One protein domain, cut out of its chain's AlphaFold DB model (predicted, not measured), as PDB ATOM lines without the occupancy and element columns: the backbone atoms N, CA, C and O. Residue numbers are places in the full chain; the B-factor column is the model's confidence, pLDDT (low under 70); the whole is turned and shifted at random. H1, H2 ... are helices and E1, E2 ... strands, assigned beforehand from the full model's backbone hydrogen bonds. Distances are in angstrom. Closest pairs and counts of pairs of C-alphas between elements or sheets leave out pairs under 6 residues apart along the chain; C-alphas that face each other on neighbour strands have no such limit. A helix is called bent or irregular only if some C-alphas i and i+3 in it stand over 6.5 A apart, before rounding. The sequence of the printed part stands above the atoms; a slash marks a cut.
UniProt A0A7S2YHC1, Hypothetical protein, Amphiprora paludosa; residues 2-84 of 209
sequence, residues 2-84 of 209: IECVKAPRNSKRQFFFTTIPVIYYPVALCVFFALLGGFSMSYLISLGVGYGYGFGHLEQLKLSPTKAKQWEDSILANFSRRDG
ATOM      1  N   ILE A   2     148.373 153.199  32.219       76.19
ATOM      2  CA  ILE A   2     148.773 151.816  31.890       76.19
ATOM      3  C   ILE A   2     149.103 151.619  30.401       76.19
ATOM      4  O   ILE A   2     150.130 151.031  30.072       76.19
ATOM      5  N   GLU A   3     148.284 152.159  29.499       76.81
ATOM      6  CA  GLU A   3     148.549 152.099  28.053       76.81
ATOM      7  C   GLU A   3     149.845 152.822  27.662       76.81
ATOM      8  O   GLU A   3     150.594 152.346  26.815       76.81
ATOM      9  N   CYS A   4     150.159 153.934  28.335       77.44
ATOM     10  CA  CYS A   4     151.374 154.707  28.088       77.44
ATOM     11  C   CYS A   4     152.645 153.970  28.535       77.44
ATOM     12  O   CYS A   4     153.705 154.190  27.961       77.44
ATOM     13  N   VAL A   5     152.542 153.100  29.545       79.75
ATOM     14  CA  VAL A   5     153.668 152.290  30.038       79.75
ATOM     15  C   VAL A   5     153.922 151.077  29.136       79.75
ATOM     16  O   VAL A   5     155.067 150.663  28.978       79.75
ATOM     17  N   LYS A   6     152.874 150.529  28.507       80.19
ATOM     18  CA  LYS A   6     152.991 149.414  27.551       80.19
ATOM     19  C   LYS A   6     153.434 149.849  26.151       80.19
ATOM     20  O   LYS A   6     153.807 149.000  25.344       80.19
ATOM     21  N   ALA A   7     153.376 151.143  25.849       82.38
ATOM     22  CA  ALA A   7     153.798 151.669  24.560       82.38
ATOM     23  C   ALA A   7     155.317 151.484  24.341       82.38
ATOM     24  O   ALA A   7     156.094 151.533  25.299       82.38
ATOM     25  N   PRO A   8     155.775 151.312  23.085       82.56
ATOM     26  CA  PRO A   8     157.199 151.248  22.767       82.56
ATOM     27  C   PRO A   8     157.952 152.470  23.312       82.56
ATOM     28  O   PRO A   8     157.490 153.599  23.155       82.56
ATOM     29  N   ARG A   9     159.138 152.259  23.906       76.19
ATOM     30  CA  ARG A   9     159.921 153.299  24.616       76.19
ATOM     31  C   ARG A   9     160.260 154.534  23.771       76.19
ATOM     32  O   ARG A   9     160.489 155.603  24.325       76.19
ATOM     33  N   ASN A  10     160.244 154.398  22.448       85.12
ATOM     34  CA  ASN A  10     160.544 155.477  21.506       85.12
ATOM     35  C   ASN A  10     159.288 156.154  20.935       85.12
ATOM     36  O   ASN A  10     159.397 157.019  20.067       85.12
ATOM     37  N   SER A  11     158.095 155.773  21.401       88.19
ATOM     38  CA  SER A  11     156.851 156.390  20.962       88.19
ATOM     39  C   SER A  11     156.724 157.801  21.540       88.19
ATOM     40  O   SER A  11     156.881 158.035  22.744       88.19
ATOM     41  N   LYS A  12     156.448 158.759  20.657       91.38
ATOM     42  CA  LYS A  12     156.246 160.171  20.977       91.38
ATOM     43  C   LYS A  12     154.808 160.548  20.640       91.38
ATOM     44  O   LYS A  12     154.274 160.086  19.635       91.38
ATOM     45  N   ARG A  13     154.192 161.399  21.462       89.06
ATOM     46  CA  ARG A  13     152.843 161.925  21.222       89.06
ATOM     47  C   ARG A  13     152.878 163.446  21.294       89.06
ATOM     48  O   ARG A  13     153.560 164.014  22.147       89.06
ATOM     49  N   GLN A  14     152.166 164.106  20.386       88.62
ATOM     50  CA  GLN A  14     151.995 165.552  20.464       88.62
ATOM     51  C   GLN A  14     151.066 165.895  21.629       88.62
ATOM     52  O   GLN A  14     149.975 165.339  21.758       88.62
ATOM     53  N   PHE A  15     151.532 166.804  22.478       89.38
ATOM     54  CA  PHE A  15     150.765 167.425  23.542       89.38
ATOM     55  C   PHE A  15     150.732 168.930  23.267       89.38
ATOM     56  O   PHE A  15     151.735 169.622  23.445       89.38
ATOM     57  N   PHE A  16     149.594 169.414  22.762       87.94
ATOM     58  CA  PHE A  16     149.435 170.762  22.207       87.94
ATOM     59  C   PHE A  16     150.497 171.073  21.136       87.94
ATOM     60  O   PHE A  16     150.391 170.577  20.018       87.94
ATOM     61  N   PHE A  17     151.536 171.837  21.481       90.81
ATOM     62  CA  PHE A  17     152.609 172.259  20.569       90.81
ATOM     63  C   PHE A  17     153.954 171.578  20.856       90.81
ATOM     64  O   PHE A  17     154.928 171.789  20.136       90.81
ATOM     65  N   THR A  18     154.036 170.759  21.907       88.31
ATOM     66  CA  THR A  18     155.276 170.098  22.323       88.31
ATOM     67  C   THR A  18     155.172 168.596  22.108       88.31
ATOM     68  O   THR A  18     154.164 167.958  22.410       88.31
ATOM     69  N   THR A  19     156.239 168.002  21.583       92.06
ATOM     70  CA  THR A  19     156.324 166.549  21.436       92.06
ATOM     71  C   THR A  19     156.864 165.951  22.729       92.06
ATOM     72  O   THR A  19     158.026 166.169  23.068       92.06
ATOM     73  N   ILE A  20     156.035 165.189  23.442       90.50
ATOM     74  CA  ILE A  20     156.393 164.587  24.731       90.50
ATOM     75  C   ILE A  20     156.477 163.060  24.559       90.50
ATOM     76  O   ILE A  20     155.632 162.464  23.879       90.50
ATOM     77  N   PRO A  21     157.486 162.387  25.140       90.50
ATOM     78  CA  PRO A  21     157.527 160.929  25.166       90.50
ATOM     79  C   PRO A  21     156.276 160.356  25.840       90.50
ATOM     80  O   PRO A  21     155.832 160.863  26.873       90.50
ATOM     81  N   VAL A  22     155.724 159.273  25.286       90.56
ATOM     82  CA  VAL A  22     154.446 158.701  25.749       90.56
ATOM     83  C   VAL A  22     154.481 158.335  27.235       90.56
ATOM     84  O   VAL A  22     153.485 158.519  27.932       90.56
ATOM     85  N   ILE A  23     155.642 157.921  27.752       88.81
ATOM     86  CA  ILE A  23     155.825 157.574  29.166       88.81
ATOM     87  C   ILE A  23     155.559 158.745  30.123       88.81
ATOM     88  O   ILE A  23     155.111 158.506  31.241       88.81
ATOM     89  N   TYR A  24     155.773 159.994  29.693       91.56
ATOM     90  CA  TYR A  24     155.575 161.200  30.510       91.56
ATOM     91  C   TYR A  24     154.228 161.885  30.260       91.56
ATOM     92  O   TYR A  24     153.873 162.824  30.969       91.56
ATOM     93  N   TYR A  25     153.451 161.416  29.283       91.69
ATOM     94  CA  TYR A  25     152.173 162.022  28.911       91.69
ATOM     95  C   TYR A  25     151.160 162.116  30.079       91.69
ATOM     96  O   TYR A  25     150.586 163.186  30.278       91.69
ATOM     97  N   PRO A  26     150.967 161.073  30.917       91.62
ATOM     98  CA  PRO A  26     150.097 161.160  32.093       91.62
ATOM     99  C   PRO A  26     150.565 162.190  33.133       91.62
ATOM    100  O   PRO A  26     149.736 162.854  33.749       91.62
ATOM    101  N   VAL A  27     151.883 162.338  33.319       92.06
ATOM    102  CA  VAL A  27     152.467 163.330  34.240       92.06
ATOM    103  C   VAL A  27     152.244 164.740  33.705       92.06
ATOM    104  O   VAL A  27     151.791 165.604  34.449       92.06
ATOM    105  N   ALA A  28     152.490 164.961  32.411       92.50
ATOM    106  CA  ALA A  28     152.259 166.250  31.765       92.50
ATOM    107  C   ALA A  28     150.789 166.688  31.882       92.50
ATOM    108  O   ALA A  28     150.517 167.829  32.249       92.50
ATOM    109  N   LEU A  29     149.844 165.764  31.663       90.88
ATOM    110  CA  LEU A  29     148.419 166.015  31.893       90.88
ATOM    111  C   LEU A  29     148.117 166.350  33.357       90.88
ATOM    112  O   LEU A  29     147.381 167.296  33.618       90.88
ATOM    113  N   CYS A  30     148.685 165.604  34.306       91.94
ATOM    114  CA  CYS A  30     148.477 165.858  35.731       91.94
ATOM    115  C   CYS A  30     148.960 167.258  36.135       91.94
ATOM    116  O   CYS A  30     148.249 167.965  36.842       91.94
ATOM    117  N   VAL A  31     150.140 167.673  35.667       92.12
ATOM    118  CA  VAL A  31     150.683 169.016  35.922       92.12
ATOM    119  C   VAL A  31     149.807 170.085  35.271       92.12
ATOM    120  O   VAL A  31     149.481 171.079  35.912       92.12
ATOM    121  N   PHE A  32     149.375 169.865  34.029       92.75
ATOM    122  CA  PHE A  32     148.499 170.793  33.317       92.75
ATOM    123  C   PHE A  32     147.162 171.003  34.043       92.75
ATOM    124  O   PHE A  32     146.761 172.139  34.282       92.75
ATOM    125  N   PHE A  33     146.499 169.923  34.467       92.25
ATOM    126  CA  PHE A  33     145.267 170.024  35.249       92.25
ATOM    127  C   PHE A  33     145.493 170.629  36.635       92.25
ATOM    128  O   PHE A  33     144.657 171.406  37.087       92.25
ATOM    129  N   ALA A  34     146.623 170.340  37.287       92.62
ATOM    130  CA  ALA A  34     146.954 170.941  38.576       92.62
ATOM    131  C   ALA A  34     147.159 172.462  38.482       92.62
ATOM    132  O   ALA A  34     146.792 173.183  39.407       92.62
ATOM    133  N   LEU A  35     147.696 172.960  37.363       94.06
ATOM    134  CA  LEU A  35     147.834 174.397  37.111       94.06
ATOM    135  C   LEU A  35     146.484 175.091  36.870       94.06
ATOM    136  O   LEU A  35     146.333 176.252  37.236       94.06
ATOM    137  N   LEU A  36     145.510 174.398  36.275       93.69
ATOM    138  CA  LEU A  36     144.188 174.957  35.953       93.69
ATOM    139  C   LEU A  36     143.181 174.858  37.106       93.69
ATOM    140  O   LEU A  36     142.394 175.776  37.314       93.69
ATOM    141  N   GLY A  37     143.164 173.729  37.816       90.62
ATOM    142  CA  GLY A  37     142.146 173.393  38.820       90.62
ATOM    143  C   GLY A  37     142.671 173.282  40.250       90.62
ATOM    144  O   GLY A  37     141.896 172.987  41.157       90.62
ATOM    145  N   GLY A  38     143.969 173.505  40.461       91.88
ATOM    146  CA  GLY A  38     144.624 173.346  41.754       91.88
ATOM    147  C   GLY A  38     145.181 171.940  41.994       91.88
ATOM    148  O   GLY A  38     144.852 170.960  41.324       91.88
ATOM    149  N   PHE A  39     146.078 171.848  42.975       92.38
ATOM    150  CA  PHE A  39     146.772 170.613  43.316       92.38
ATOM    151  C   PHE A  39     145.972 169.784  44.326       92.38
ATOM    152  O   PHE A  39     145.694 170.241  45.433       92.38
ATOM    153  N   SER A  40     145.656 168.538  43.966       93.00
ATOM    154  CA  SER A  40     145.038 167.567  44.874       93.00
ATOM    155  C   SER A  40     145.896 166.314  45.001       93.00
ATOM    156  O   SER A  40     146.302 165.710  44.003       93.00
ATOM    157  N   MET A  41     146.104 165.869  46.242       92.81
ATOM    158  CA  MET A  41     146.817 164.626  46.550       92.81
ATOM    159  C   MET A  41     146.164 163.394  45.914       92.81
ATOM    160  O   MET A  41     146.862 162.446  45.559       92.81
ATOM    161  N   SER A  42     144.845 163.408  45.704       92.00
ATOM    162  CA  SER A  42     144.142 162.303  45.044       92.00
ATOM    163  C   SER A  42     144.649 162.054  43.615       92.00
ATOM    164  O   SER A  42     144.755 160.900  43.185       92.00
ATOM    165  N   TYR A  43     145.047 163.108  42.892       89.94
ATOM    166  CA  TYR A  43     145.620 162.977  41.552       89.94
ATOM    167  C   TYR A  43     147.010 162.347  41.589       89.94
ATOM    168  O   TYR A  43     147.285 161.448  40.799       89.94
ATOM    169  N   LEU A  44     147.857 162.730  42.547       90.31
ATOM    170  CA  LEU A  44     149.167 162.098  42.710       90.31
ATOM    171  C   LEU A  44     149.060 160.622  43.085       90.31
ATOM    172  O   LEU A  44     149.780 159.800  42.522       90.31
ATOM    173  N   ILE A  45     148.151 160.278  43.999       92.25
ATOM    174  CA  ILE A  45     147.958 158.890  44.427       92.25
ATOM    175  C   ILE A  45     147.451 158.049  43.254       92.25
ATOM    176  O   ILE A  45     148.027 157.005  42.961       92.25
ATOM    177  N   SER A  46     146.424 158.507  42.533       91.62
ATOM    178  CA  SER A  46     145.893 157.776  41.372       91.62
ATOM    179  C   SER A  46     146.922 157.625  40.245       91.62
ATOM    180  O   SER A  46     147.030 156.552  39.645       91.62
ATOM    181  N   LEU A  47     147.734 158.656  39.998       92.12
ATOM    182  CA  LEU A  47     148.831 158.610  39.035       92.12
ATOM    183  C   LEU A  47     149.907 157.607  39.473       92.12
ATOM    184  O   LEU A  47     150.307 156.754  38.680       92.12
ATOM    185  N   GLY A  48     150.327 157.673  40.738       90.75
ATOM    186  CA  GLY A  48     151.310 156.773  41.336       90.75
ATOM    187  C   GLY A  48     150.857 155.316  41.302       90.75
ATOM    188  O   GLY A  48     151.613 154.455  40.856       90.75
ATOM    189  N   VAL A  49     149.601 155.040  41.664       91.38
ATOM    190  CA  VAL A  49     148.989 153.706  41.555       91.38
ATOM    191  C   VAL A  49     148.962 153.247  40.096       91.38
ATOM    192  O   VAL A  49     149.343 152.117  39.804       91.38
ATOM    193  N   GLY A  50     148.589 154.119  39.154       90.06
ATOM    194  CA  GLY A  50     148.573 153.795  37.727       90.06
ATOM    195  C   GLY A  50     149.952 153.435  37.160       90.06
ATOM    196  O   GLY A  50     150.058 152.505  36.356       90.06
ATOM    197  N   TYR A  51     151.009 154.132  37.583       90.00
ATOM    198  CA  TYR A  51     152.388 153.801  37.208       90.00
ATOM    199  C   TYR A  51     152.892 152.546  37.914       90.00
ATOM    200  O   TYR A  51     153.439 151.664  37.255       90.00
ATOM    201  N   GLY A  52     152.653 152.423  39.220       88.88
ATOM    202  CA  GLY A  52     152.986 151.223  39.985       88.88
ATOM    203  C   GLY A  52     152.329 149.973  39.399       88.88
ATOM    204  O   GLY A  52     152.963 148.921  39.330       88.88
ATOM    205  N   TYR A  53     151.100 150.102  38.890       88.81
ATOM    206  CA  TYR A  53     150.420 149.045  38.143       88.81
ATOM    207  C   TYR A  53     151.101 148.753  36.807       88.81
ATOM    208  O   TYR A  53     151.433 147.606  36.523       88.81
ATOM    209  N   GLY A  54     151.337 149.784  35.990       86.88
ATOM    210  CA  GLY A  54     151.930 149.630  34.661       86.88
ATOM    211  C   GLY A  54     153.328 149.004  34.681       86.88
ATOM    212  O   GLY A  54     153.654 148.223  33.793       86.88
ATOM    213  N   PHE A  55     154.131 149.309  35.704       85.88
ATOM    214  CA  PHE A  55     155.473 148.752  35.894       85.88
ATOM    215  C   PHE A  55     155.496 147.427  36.670       85.88
ATOM    216  O   PHE A  55     156.577 146.957  37.023       85.88
ATOM    217  N   GLY A  56     154.342 146.844  37.010       84.06
ATOM    218  CA  GLY A  56     154.272 145.590  37.767       84.06
ATOM    219  C   GLY A  56     154.750 145.691  39.223       84.06
ATOM    220  O   GLY A  56     154.884 144.677  39.899       84.06
ATOM    221  N   HIS A  57     154.976 146.896  39.751       82.06
ATOM    222  CA  HIS A  57     155.367 147.081  41.154       82.06
ATOM    223  C   HIS A  57     154.208 146.761  42.106       82.06
ATOM    224  O   HIS A  57     154.434 146.299  43.220       82.06
ATOM    225  N   LEU A  58     152.957 146.910  41.656       77.69
ATOM    226  CA  LEU A  58     151.799 146.444  42.427       77.69
ATOM    227  C   LEU A  58     151.737 144.918  42.556       77.69
ATOM    228  O   LEU A  58     151.125 144.420  43.495       77.69
ATOM    229  N   GLU A  59     152.402 144.161  41.680       75.31
ATOM    230  CA  GLU A  59     152.517 142.716  41.889       75.31
ATOM    231  C   GLU A  59     153.463 142.380  43.039       75.31
ATOM    232  O   GLU A  59     153.250 141.389  43.727       75.31
ATOM    233  N   GLN A  60     154.445 143.238  43.323       74.56
ATOM    234  CA  GLN A  60     155.282 143.110  44.519       74.56
ATOM    235  C   GLN A  60     154.499 143.439  45.798       74.56
ATOM    236  O   GLN A  60     154.844 142.959  46.878       74.56
ATOM    237  N   LEU A  61     153.425 144.227  45.669       73.75
ATOM    238  CA  LEU A  61     152.475 144.522  46.741       73.75
ATOM    239  C   LEU A  61     151.423 143.422  46.935       73.75
ATOM    240  O   LEU A  61     150.656 143.513  47.894       73.75
ATOM    241  N   LYS A  62     151.396 142.362  46.106       75.12
ATOM    242  CA  LYS A  62     150.668 141.137  46.465       75.12
ATOM    243  C   LYS A  62     151.308 140.588  47.730       75.12
ATOM    244  O   LYS A  62     152.363 139.951  47.698       75.12
ATOM    245  N   LEU A  63     150.681 140.885  48.863       74.62
ATOM    246  CA  LEU A  63     151.108 140.393  50.154       74.62
ATOM    247  C   LEU A  63     151.049 138.868  50.082       74.62
ATOM    248  O   LEU A  63     149.974 138.283  49.967       74.62
ATOM    249  N   SER A  64     152.217 138.221  50.078       80.44
ATOM    250  CA  SER A  64     152.267 136.766  50.181       80.44
ATOM    251  C   SER A  64     151.487 136.353  51.434       80.44
ATOM    252  O   SER A  64     151.666 136.996  52.476       80.44
ATOM    253  N   PRO A  65     150.670 135.288  51.381       81.00
ATOM    254  CA  PRO A  65     149.926 134.814  52.548       81.00
ATOM    255  C   PRO A  65     150.853 134.524  53.738       81.00
ATOM    256  O   PRO A  65     150.470 134.712  54.889       81.00
ATOM    257  N   THR A  66     152.113 134.161  53.475       83.69
ATOM    258  CA  THR A  66     153.141 133.983  54.507       83.69
ATOM    259  C   THR A  66     153.523 135.302  55.187       83.69
ATOM    260  O   THR A  66     153.654 135.344  56.408       83.69
ATOM    261  N   LYS A  67     153.668 136.395  54.421       86.06
ATOM    262  CA  LYS A  67     153.951 137.734  54.971       86.06
ATOM    263  C   LYS A  67     152.745 138.303  55.713       86.06
ATOM    264  O   LYS A  67     152.925 138.906  56.763       86.06
ATOM    265  N   ALA A  68     151.539 138.079  55.190       86.81
ATOM    266  CA  ALA A  68     150.297 138.468  55.852       86.81
ATOM    267  C   ALA A  68     150.200 137.825  57.242       86.81
ATOM    268  O   ALA A  68     150.044 138.532  58.233       86.81
ATOM    269  N   LYS A  69     150.433 136.509  57.328       87.38
ATOM    270  CA  LYS A  69     150.476 135.785  58.602       87.38
ATOM    271  C   LYS A  69     151.547 136.336  59.549       87.38
ATOM    272  O   LYS A  69     151.271 136.586  60.713       87.38
ATOM    273  N   GLN A  70     152.757 136.593  59.046       92.12
ATOM    274  CA  GLN A  70     153.820 137.184  59.862       92.12
ATOM    275  C   GLN A  70     153.409 138.544  60.447       92.12
ATOM    276  O   GLN A  70     153.755 138.855  61.587       92.12
ATOM    277  N   TRP A  71     152.691 139.367  59.684       90.75
ATOM    278  CA  TRP A  71     152.189 140.657  60.156       90.75
ATOM    279  C   TRP A  71     151.084 140.495  61.197       90.75
ATOM    280  O   TRP A  71     151.097 141.220  62.189       90.75
ATOM    281  N   GLU A  72     150.177 139.534  61.010       91.62
ATOM    282  CA  GLU A  72     149.155 139.165  61.999       91.62
ATOM    283  C   GLU A  72     149.756 138.701  63.326       91.62
ATOM    284  O   GLU A  72     149.256 139.080  64.385       91.62
ATOM    285  N   ASP A  73     150.846 137.937  63.260       90.31
ATOM    286  CA  ASP A  73     151.527 137.382  64.430       90.31
ATOM    287  C   ASP A  73     152.425 138.412  65.146       90.31
ATOM    288  O   ASP A  73     152.704 138.258  66.335       90.31
ATOM    289  N   SER A  74     152.880 139.463  64.448       92.75
ATOM    290  CA  SER A  74     153.816 140.463  64.988       92.75
ATOM    291  C   SER A  74     153.170 141.832  65.207       92.75
ATOM    292  O   SER A  74     152.821 142.198  66.326       92.75
ATOM    293  N   ILE A  75     153.011 142.600  64.132       90.38
ATOM    294  CA  ILE A  75     152.596 144.006  64.155       90.38
ATOM    295  C   ILE A  75     151.119 144.135  64.542       90.38
ATOM    296  O   ILE A  75     150.730 145.058  65.253       90.38
ATOM    297  N   LEU A  76     150.294 143.193  64.088       89.12
ATOM    298  CA  LEU A  76     148.848 143.198  64.282       89.12
ATOM    299  C   LEU A  76     148.401 142.223  65.379       89.12
ATOM    300  O   LEU A  76     147.205 141.984  65.508       89.12
ATOM    301  N   ALA A  77     149.318 141.716  66.211       88.06
ATOM    302  CA  ALA A  77     149.026 140.709  67.237       88.06
ATOM    303  C   ALA A  77     147.901 141.120  68.206       88.06
ATOM    304  O   ALA A  77     147.125 140.288  68.672       88.06
ATOM    305  N   ASN A  78     147.786 142.417  68.503       91.12
ATOM    306  CA  ASN A  78     146.726 142.938  69.370       91.12
ATOM    307  C   ASN A  78     145.358 142.995  68.674       91.12
ATOM    308  O   ASN A  78     144.330 142.888  69.337       91.12
ATOM    309  N   PHE A  79     145.337 143.153  67.350       88.06
ATOM    310  CA  PHE A  79     144.108 143.165  66.560       88.06
ATOM    311  C   PHE A  79     143.653 141.748  66.219       88.06
ATOM    312  O   PHE A  79     142.464 141.458  66.310       88.06
ATOM    313  N   SER A  80     144.597 140.854  65.915       87.06
ATOM    314  CA  SER A  80     144.311 139.468  65.541       87.06
ATOM    315  C   SER A  80     143.761 138.613  66.685       87.06
ATOM    316  O   SER A  80     143.072 137.631  66.435       87.06
ATOM    317  N   ARG A  81     144.011 139.000  67.943       83.69
ATOM    318  CA  ARG A  81     143.478 138.331  69.147       83.69
ATOM    319  C   ARG A  81     142.084 138.800  69.565       83.69
ATOM    320  O   ARG A  81     141.530 138.252  70.515       83.69
ATOM    321  N   ARG A  82     141.539 139.835  68.925       89.25
ATOM    322  CA  ARG A  82     140.224 140.377  69.274       89.25
ATOM    323  C   ARG A  82     139.124 139.501  68.676       89.25
ATOM    324  O   ARG A  82     139.194 139.136  67.504       89.25
ATOM    325  N   ASP A  83     138.088 139.218  69.462       83.75
ATOM    326  CA  ASP A  83     136.908 138.509  68.967       83.75
ATOM    327  C   ASP A  83     136.291 139.250  67.769       83.75
ATOM    328  O   ASP A  83     136.110 140.470  67.795       83.75
ATOM    329  N   GLY A  84     135.998 138.499  66.705       84.31
ATOM    330  CA  GLY A  84     135.500 139.031  65.434       84.31
ATOM    331  C   GLY A  84     136.582 139.396  64.410       84.31
ATOM    332  O   GLY A  84     136.237 139.807  63.303       84.31
TER     333      GLY A  84
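What this domain is: This is residues 2 to 84 of the 209 residues of the protein "Hypothetical protein" of Amphiprora paludosa (UniProt A0A7S2YHC1). A small hairpin of two strands, E1 and E2, leads into a helical hairpin of two longer helices, H2 and H3, side by side, with short H1 packed where H2 begins and H3 ends. Beyond H3 a thin arm with H4, H5 and H6 stretches away and makes much of the length. The 83 printed residues have six named helices and two strands, in the order H1 E1 E2 H2 H3 H4 H5 H6; the sheet is antiparallel and the class mostly helix. The whole is extended and flat, with a radius of gyration of the C-alphas of 19.3 A and spans of 60 by 31 by 17 A.

How they stand to each other: E1, residues 12 to 15, and E2, residues 18 to 21, form an antiparallel hairpin at 141 degrees, with N 13 and O 20 at 3.0 A and N 15 and O 18 at 2.9 A, within hydrogen-bond range. H2, residues 22 to 37, and H3, residues 41 to 54, form a helical hairpin; they touch at a shallow tilt of 9 degrees, opposite ways, the closest C-alphas being those of Cys 30 and Tyr 43, 7.1 A. H1, residues 2 to 6, touches H2 with C-alphas Cys 4 and Ile 23 closest, 5.4 A, and H3 with Ile 2 and Gly 54, 4.7 A. H3 and H4, residues 57 to 60, only just touch, only at the corner by their link, with 3 pairs of C-alphas within 8 A, the closest those of Gly 52 and Leu 58, 5.5 A. H5, residues 65 to 73, is apart from H4 and touches H6, residues 77 to 80, only at the corner, with C-alphas Glu 72 and Ser 80 closest, 6.0 A. Every O i to N i+4 pair is within hydrogen-bond range in H1, H3 and H5, and 10 of 12 in H2; H4 and H6 are too short for such a pair.

Where its parts are: H1 begins at C-alpha 2 (148.773, 151.816, 31.890), and H6 ends at C-alpha 80 (144.311, 139.468, 65.541). H2 is 23.2 A long, H3 19.8 A and H5 12.3 A. H2 is irregular: C-alphas 23 and 26 are 7.4 A apart.

The domain as a whole: The two C-alphas farthest apart are those of Phe 17 and Asp 83, 61.1 A. Residues 62 to 67, of which 65 to 67 belong to H5, stand free. The links between the named elements are tight, the printed part has no cut, and no printed residue has a pLDDT under 70.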